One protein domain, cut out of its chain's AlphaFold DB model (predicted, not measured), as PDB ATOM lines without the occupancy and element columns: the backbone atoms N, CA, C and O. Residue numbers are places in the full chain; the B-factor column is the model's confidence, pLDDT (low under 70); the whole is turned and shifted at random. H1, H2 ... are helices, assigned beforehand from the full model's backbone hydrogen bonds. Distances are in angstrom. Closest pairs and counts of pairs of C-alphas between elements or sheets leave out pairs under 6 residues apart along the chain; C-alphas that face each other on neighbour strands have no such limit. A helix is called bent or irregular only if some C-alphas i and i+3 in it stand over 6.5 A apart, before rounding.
ATOM      1  N   VAL A  54      63.991 121.839  51.702       83.88
ATOM      2  CA  VAL A  54      63.349 123.142  51.866       83.88
ATOM      3  C   VAL A  54      63.217 123.384  53.364       83.88
ATOM      4  O   VAL A  54      62.626 122.573  54.073       83.88
ATOM      5  N   LEU A  55      63.803 124.480  53.846       84.56
ATOM      6  CA  LEU A  55      63.633 124.911  55.227       84.56
ATOM      7  C   LEU A  55      62.240 125.536  55.369       84.56
ATOM      8  O   LEU A  55      62.062 126.723  55.103       84.56
ATOM      9  N   ASP A  56      61.268 124.712  55.747       88.94
ATOM     10  CA  ASP A  56      59.906 125.098  56.106       88.94
ATOM     11  C   ASP A  56      59.539 124.594  57.519       88.94
ATOM     12  O   ASP A  56      60.293 123.835  58.136       88.94
ATOM     13  N   ASP A  57      58.388 125.009  58.054       89.19
ATOM     14  CA  ASP A  57      57.946 124.585  59.394       89.19
ATOM     15  C   ASP A  57      57.780 123.055  59.490       89.19
ATOM     16  O   ASP A  57      58.072 122.455  60.523       89.19
ATOM     17  N   ALA A  58      57.381 122.389  58.398       86.88
ATOM     18  CA  ALA A  58      57.232 120.933  58.359       86.88
ATOM     19  C   ALA A  58      58.587 120.207  58.431       86.88
ATOM     20  O   ALA A  58      58.705 119.136  59.034       86.88
ATOM     21  N   PHE A  59      59.627 120.777  57.826       87.88
ATOM     22  CA  PHE A  59      60.998 120.312  57.948       87.88
ATOM     23  C   PHE A  59      61.509 120.489  59.379       87.88
ATOM     24  O   PHE A  59      62.077 119.545  59.934       87.88
ATOM     25  N   VAL A  60      61.272 121.654  59.986       90.19
ATOM     26  CA  VAL A  60      61.676 121.965  61.365       90.19
ATOM     27  C   VAL A  60      61.027 120.999  62.357       90.19
ATOM     28  O   VAL A  60      61.746 120.358  63.121       90.19
ATOM     29  N   GLN A  61      59.714 120.779  62.260       88.62
ATOM     30  CA  GLN A  61      58.977 119.829  63.108       88.62
ATOM     31  C   GLN A  61      59.449 118.377  62.946       88.62
ATOM     32  O   GLN A  61      59.334 117.570  63.865       88.62
ATOM     33  N   ARG A  62      59.969 118.005  61.768       87.81
ATOM     34  CA  ARG A  62      60.490 116.651  61.514       87.81
ATOM     35  C   ARG A  62      61.917 116.453  62.028       87.81
ATOM     36  O   ARG A  62      62.343 115.311  62.182       87.81
ATOM     37  N   THR A  63      62.680 117.529  62.201       87.81
ATOM     38  CA  THR A  63      64.134 117.463  62.433       87.81
ATOM     39  C   THR A  63      64.581 118.085  63.750       87.81
ATOM     40  O   THR A  63      65.752 117.962  64.101       87.81
ATOM     41  N   SER A  64      63.673 118.722  64.484       89.06
ATOM     42  CA  SER A  64      63.952 119.394  65.747       89.06
ATOM     43  C   SER A  64      62.726 119.387  66.661       89.06
ATOM     44  O   SER A  64      61.627 119.050  66.222       89.06
ATOM     45  N   ASP A  65      62.914 119.815  67.908       90.56
ATOM     46  CA  ASP A  65      61.826 119.976  68.879       90.56
ATOM     47  C   ASP A  65      61.028 121.287  68.683       90.56
ATOM     48  O   ASP A  65      59.994 121.503  69.322       90.56
ATOM     49  N   TYR A  66      61.481 122.164  67.779       92.50
ATOM     50  CA  TYR A  66      60.839 123.444  67.472       92.50
ATOM     51  C   TYR A  66      59.652 123.275  66.517       92.50
ATOM     52  O   TYR A  66      59.595 122.333  65.724       92.50
ATOM     53  N   GLN A  67      58.693 124.202  66.574       88.69
ATOM     54  CA  GLN A  67      57.464 124.116  65.779       88.69
ATOM     55  C   GLN A  67      57.501 124.995  64.526       88.69
ATOM     56  O   GLN A  67      56.808 124.690  63.553       88.69
ATOM     57  N   THR A  68      58.304 126.062  64.539       93.00
ATOM     58  CA  THR A  68      58.411 127.028  63.435       93.00
ATOM     59  C   THR A  68      59.860 127.339  63.065       93.00
ATOM     60  O   THR A  68      60.775 127.194  63.879       93.00
ATOM     61  N   ILE A  69      60.082 127.818  61.840       92.06
ATOM     62  CA  ILE A  69      61.400 128.286  61.375       92.06
ATOM     63  C   ILE A  69      61.962 129.386  62.278       92.06
ATOM     64  O   ILE A  69      63.169 129.415  62.510       92.06
ATOM     65  N   ASP A  70      61.118 130.298  62.752       92.25
ATOM     66  CA  ASP A  70      61.572 131.424  63.565       92.25
ATOM     67  C   ASP A  70      62.043 130.947  64.942       92.25
ATOM     68  O   ASP A  70      63.132 131.323  65.370       92.25
ATOM     69  N   GLU A  71      61.306 130.031  65.582       92.38
ATOM     70  CA  GLU A  71      61.747 129.375  66.821       92.38
ATOM     71  C   GLU A  71      63.058 128.606  66.624       92.38
ATOM     72  O   GLU A  71      63.979 128.734  67.427       92.38
ATOM     73  N   TYR A  72      63.175 127.856  65.525       92.38
ATOM     74  CA  TYR A  72      64.390 127.111  65.195       92.38
ATOM     75  C   TYR A  72      65.601 128.029  64.997       92.38
ATOM     76  O   TYR A  72      66.693 127.750  65.492       92.38
ATOM     77  N   LYS A  73      65.416 129.151  64.291       93.25
ATOM     78  CA  LYS A  73      66.471 130.147  64.073       93.25
ATOM     79  C   LYS A  73      66.882 130.833  65.365       93.25
ATOM     80  O   LYS A  73      68.079 131.014  65.573       93.25
ATOM     81  N   GLU A  74      65.930 131.212  66.211       94.62
ATOM     82  CA  GLU A  74      66.235 131.840  67.498       94.62
ATOM     83  C   GLU A  74      66.922 130.859  68.454       94.62
ATOM     84  O   GLU A  74      67.896 131.238  69.097       94.62
ATOM     85  N   GLY A  75      66.516 129.585  68.464       92.62
ATOM     86  CA  GLY A  75      67.208 128.522  69.197       92.62
ATOM     87  C   GLY A  75      68.664 128.362  68.756       92.62
ATOM     88  O   GLY A  75      69.579 128.502  69.565       92.62
ATOM     89  N   ILE A  76      68.901 128.197  67.448       93.25
ATOM     90  CA  ILE A  76      70.264 128.135  66.891       93.25
ATOM     91  C   ILE A  76      71.055 129.399  67.228       93.25
ATOM     92  O   ILE A  76      72.242 129.331  67.541       93.25
ATOM     93  N   ARG A  77      70.425 130.573  67.138       94.19
ATOM     94  CA  ARG A  77      71.077 131.841  67.455       94.19
ATOM     95  C   ARG A  77      71.494 131.898  68.919       94.19
ATOM     96  O   ARG A  77      72.607 132.345  69.187       94.19
ATOM     97  N   ALA A  78      70.637 131.461  69.837       93.44
ATOM     98  CA  ALA A  78      70.938 131.399  71.260       93.44
ATOM     99  C   ALA A  78      72.094 130.429  71.542       93.44
ATOM    100  O   ALA A  78      73.039 130.806  72.233       93.44
ATOM    101  N   ASP A  79      72.083 129.242  70.930       90.75
ATOM    102  CA  ASP A  79      73.152 128.247  71.072       90.75
ATOM    103  C   ASP A  79      74.494 128.776  70.549       90.75
ATOM    104  O   ASP A  79      75.523 128.687  71.225       90.75
ATOM    105  N   LEU A  80      74.490 129.384  69.358       93.88
ATOM    106  CA  LEU A  80      75.680 129.996  68.772       93.88
ATOM    107  C   LEU A  80      76.182 131.170  69.612       93.88
ATOM    108  O   LEU A  80      77.392 131.323  69.767       93.88
ATOM    109  N   LEU A  81      75.282 131.996  70.150       91.75
ATOM    110  CA  LEU A  81      75.651 133.112  71.013       91.75
ATOM    111  C   LEU A  81      76.294 132.607  72.306       91.75
ATOM    112  O   LEU A  81      77.374 133.075  72.650       91.75
ATOM    113  N   ALA A  82      75.692 131.616  72.967       86.44
ATOM    114  CA  ALA A  82      76.242 131.002  74.173       86.44
ATOM    115  C   ALA A  82      77.611 130.356  73.907       86.44
ATOM    116  O   ALA A  82      78.549 130.538  74.685       86.44
ATOM    117  N   GLN A  83      77.766 129.655  72.778       87.88
ATOM    118  CA  GLN A  83      79.048 129.084  72.369       87.88
ATOM    119  C   GLN A  83      80.099 130.175  72.137       87.88
ATOM    120  O   GLN A  83      81.219 130.058  72.630       87.88
ATOM    121  N   LYS A  84      79.751 131.232  71.397       89.56
ATOM    122  CA  LYS A  84      80.671 132.332  71.082       89.56
ATOM    123  C   LYS A  84      81.064 133.126  72.314       89.56
ATOM    124  O   LYS A  84      82.236 133.461  72.439       89.56
ATOM    125  N   GLN A  85      80.123 133.375  73.216       85.62
ATOM    126  CA  GLN A  85      80.402 134.024  74.488       85.62
ATOM    127  C   GLN A  85      81.366 133.176  75.322       85.62
ATOM    128  O   GLN A  85      82.417 133.673  75.706       85.62
ATOM    129  N   LYS A  86      81.091 131.877  75.490       83.38
ATOM    130  CA  LYS A  86      81.995 130.969  76.209       83.38
ATOM    131  C   LYS A  86      83.399 130.933  75.597       83.38
ATOM    132  O   LYS A  86      84.380 130.926  76.331       83.38
ATOM    133  N   THR A  87      83.511 130.896  74.268       86.38
ATOM    134  CA  THR A  87      84.816 130.943  73.590       86.38
ATOM    135  C   THR A  87      85.536 132.263  73.853       86.38
ATOM    136  O   THR A  87      86.702 132.228  74.220       86.38
ATOM    137  N   ALA A  88      84.849 133.402  73.734       86.75
ATOM    138  CA  ALA A  88      85.445 134.713  73.981       86.75
ATOM    139  C   ALA A  88      85.919 134.873  75.437       86.75
ATOM    140  O   ALA A  88      86.997 135.406  75.677       86.75
ATOM    141  N   GLU A  89      85.148 134.372  76.405       82.44
ATOM    142  CA  GLU A  89      85.534 134.355  77.822       82.44
ATOM    143  C   GLU A  89      86.799 133.509  78.041       82.44
ATOM    144  O   GLU A  89      87.745 133.961  78.677       82.44
ATOM    145  N   GLN A  90      86.859 132.312  77.450       84.81
ATOM    146  CA  GLN A  90      88.027 131.431  77.547       84.81
ATOM    147  C   GLN A  90      89.273 131.986  76.852       84.81
ATOM    148  O   GLN A  90      90.385 131.728  77.315       84.81
ATOM    149  N   GLU A  91      89.105 132.680  75.727       87.75
ATOM    150  CA  GLU A  91      90.188 133.369  75.022       87.75
ATOM    151  C   GLU A  91      90.716 134.519  75.881       87.75
ATOM    152  O   GLU A  91      91.905 134.550  76.171       87.75
ATOM    153  N   MET A  92      89.835 135.365  76.418       86.31
ATOM    154  CA  MET A  92      90.219 136.454  77.319       86.31
ATOM    155  C   MET A  92      90.956 135.953  78.566       86.31
ATOM    156  O   MET A  92      92.000 136.493  78.922       86.31
ATOM    157  N   GLU A  93      90.449 134.913  79.233       88.06
ATOM    158  CA  GLU A  93      91.120 134.305  80.389       88.06
ATOM    159  C   GLU A  93      92.541 133.831  80.045       88.06
ATOM    160  O   GLU A  93      93.475 134.014  80.831       88.06
ATOM    161  N   GLN A  94      92.713 133.213  78.873       88.62
ATOM    162  CA  GLN A  94      94.012 132.733  78.406       88.62
ATOM    163  C   GLN A  94      94.949 133.880  78.038       88.62
ATOM    164  O   GLN A  94      96.105 133.846  78.456       88.62
ATOM    165  N   ASP A  95      94.452 134.881  77.321       90.44
ATOM    166  CA  ASP A  95      95.230 136.025  76.854       90.44
ATOM    167  C   ASP A  95      95.723 136.863  78.035       90.44
ATOM    168  O   ASP A  95      96.915 137.133  78.137       90.44
ATOM    169  N   VAL A  96      94.859 137.166  79.009       91.19
ATOM    170  CA  VAL A  96      95.248 137.925  80.212       91.19
ATOM    171  C   VAL A  96      96.300 137.172  81.021       91.19
ATOM    172  O   VAL A  96      97.281 137.756  81.488       91.19
ATOM    173  N   LEU A  97      96.131 135.859  81.198       91.81
ATOM    174  CA  LEU A  97      97.135 135.047  81.875       91.81
ATOM    175  C   LEU A  97      98.459 135.038  81.099       91.81
ATOM    176  O   LEU A  97      99.523 135.126  81.717       91.81
ATOM    177  N   GLN A  98      98.403 134.906  79.775       93.19
ATOM    178  CA  GLN A  98      99.585 134.885  78.924       93.19
ATOM    179  C   GLN A  98     100.320 136.228  78.966       93.19
ATOM    180  O   GLN A  98     101.534 136.238  79.160       93.19
ATOM    181  N   ASP A  99      99.600 137.345  78.926       92.94
ATOM    182  CA  ASP A  99     100.158 138.689  79.076       92.94
ATOM    183  C   ASP A  99     100.865 138.857  80.426       92.94
ATOM    184  O   ASP A  99     101.975 139.392  80.493       92.94
ATOM    185  N   ILE A 100     100.275 138.356  81.517       92.81
ATOM    186  CA  ILE A 100     100.923 138.371  82.837       92.81
ATOM    187  C   ILE A 100     102.193 137.522  82.822       92.81
ATOM    188  O   ILE A 100     103.214 137.944  83.371       92.81
ATOM    189  N   ILE A 101     102.149 136.337  82.211       94.12
ATOM    190  CA  ILE A 101     103.313 135.461  82.077       94.12
ATOM    191  C   ILE A 101     104.421 136.171  81.290       94.12
ATOM    192  O   ILE A 101     105.560 136.204  81.750       94.12
ATOM    193  N   ASP A 102     104.116 136.777  80.150       94.00
ATOM    194  CA  ASP A 102     105.118 137.407  79.287       94.00
ATOM    195  C   ASP A 102     105.736 138.666  79.910       94.00
ATOM    196  O   ASP A 102     106.898 138.983  79.646       94.00
ATOM    197  N   ASN A 103     105.008 139.329  80.812       93.69
ATOM    198  CA  ASN A 103     105.494 140.467  81.596       93.69
ATOM    199  C   ASN A 103     106.088 140.073  82.966       93.69
ATOM    200  O   ASN A 103     106.406 140.949  83.773       93.69
ATOM    201  N   SER A 104     106.261 138.776  83.243       93.44
ATOM    202  CA  SER A 104     106.797 138.268  84.512       93.44
ATOM    203  C   SER A 104     108.207 137.685  84.390       93.44
ATOM    204  O   SER A 104     108.554 136.980  83.442       93.44
TER     205      SER A 104
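This is residues 54 to 104 of the 268 residues of the protein "PPIase" of Clostridium sp. CAG:7 (UniProt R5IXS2). One long helix, H2, not bent, makes most of the length of this model, and a short helix, H1, sits at a steep tilt at its first end, near residues 69 to 72, as a small head. From residue 76 to residue 104 the long arm sticks out alone. The printed part has 51 residues with two named helices, H1 then H2, no named strand, and the class all helix. It is extended, a rod of 59 by 14 by 14 A, with a radius of gyration of the C-alphas of 18.6 A.

Find C-alpha 57 at (57.946, 124.585, 59.394), where H1, residues 57 to 63, begins. After a tight link of 5 residues, find C-alpha 69 at (61.400, 128.286, 61.375); from there H2, residues 69 to 102, runs 48.1 A to C-alpha 102 at (105.118, 137.407, 79.287).

Look at Asp 57 and Ile 69, the closest C-alphas of H1 and H2, 5.4 A apart. The two helices only just touch, with 3 pairs of C-alphas within 8 A, and H2 does so with residues 69 to 72 alone. Their lines stand at a steep tilt of 57 degrees, the same way. In H1 and H2 every O i to N i+4 pair is within hydrogen-bond range.

The C-alphas farthest apart, of Ala 58 and Ser 104, are 58.7 A apart. The printed part has no cut, and no printed residue is under 70 in pLDDT.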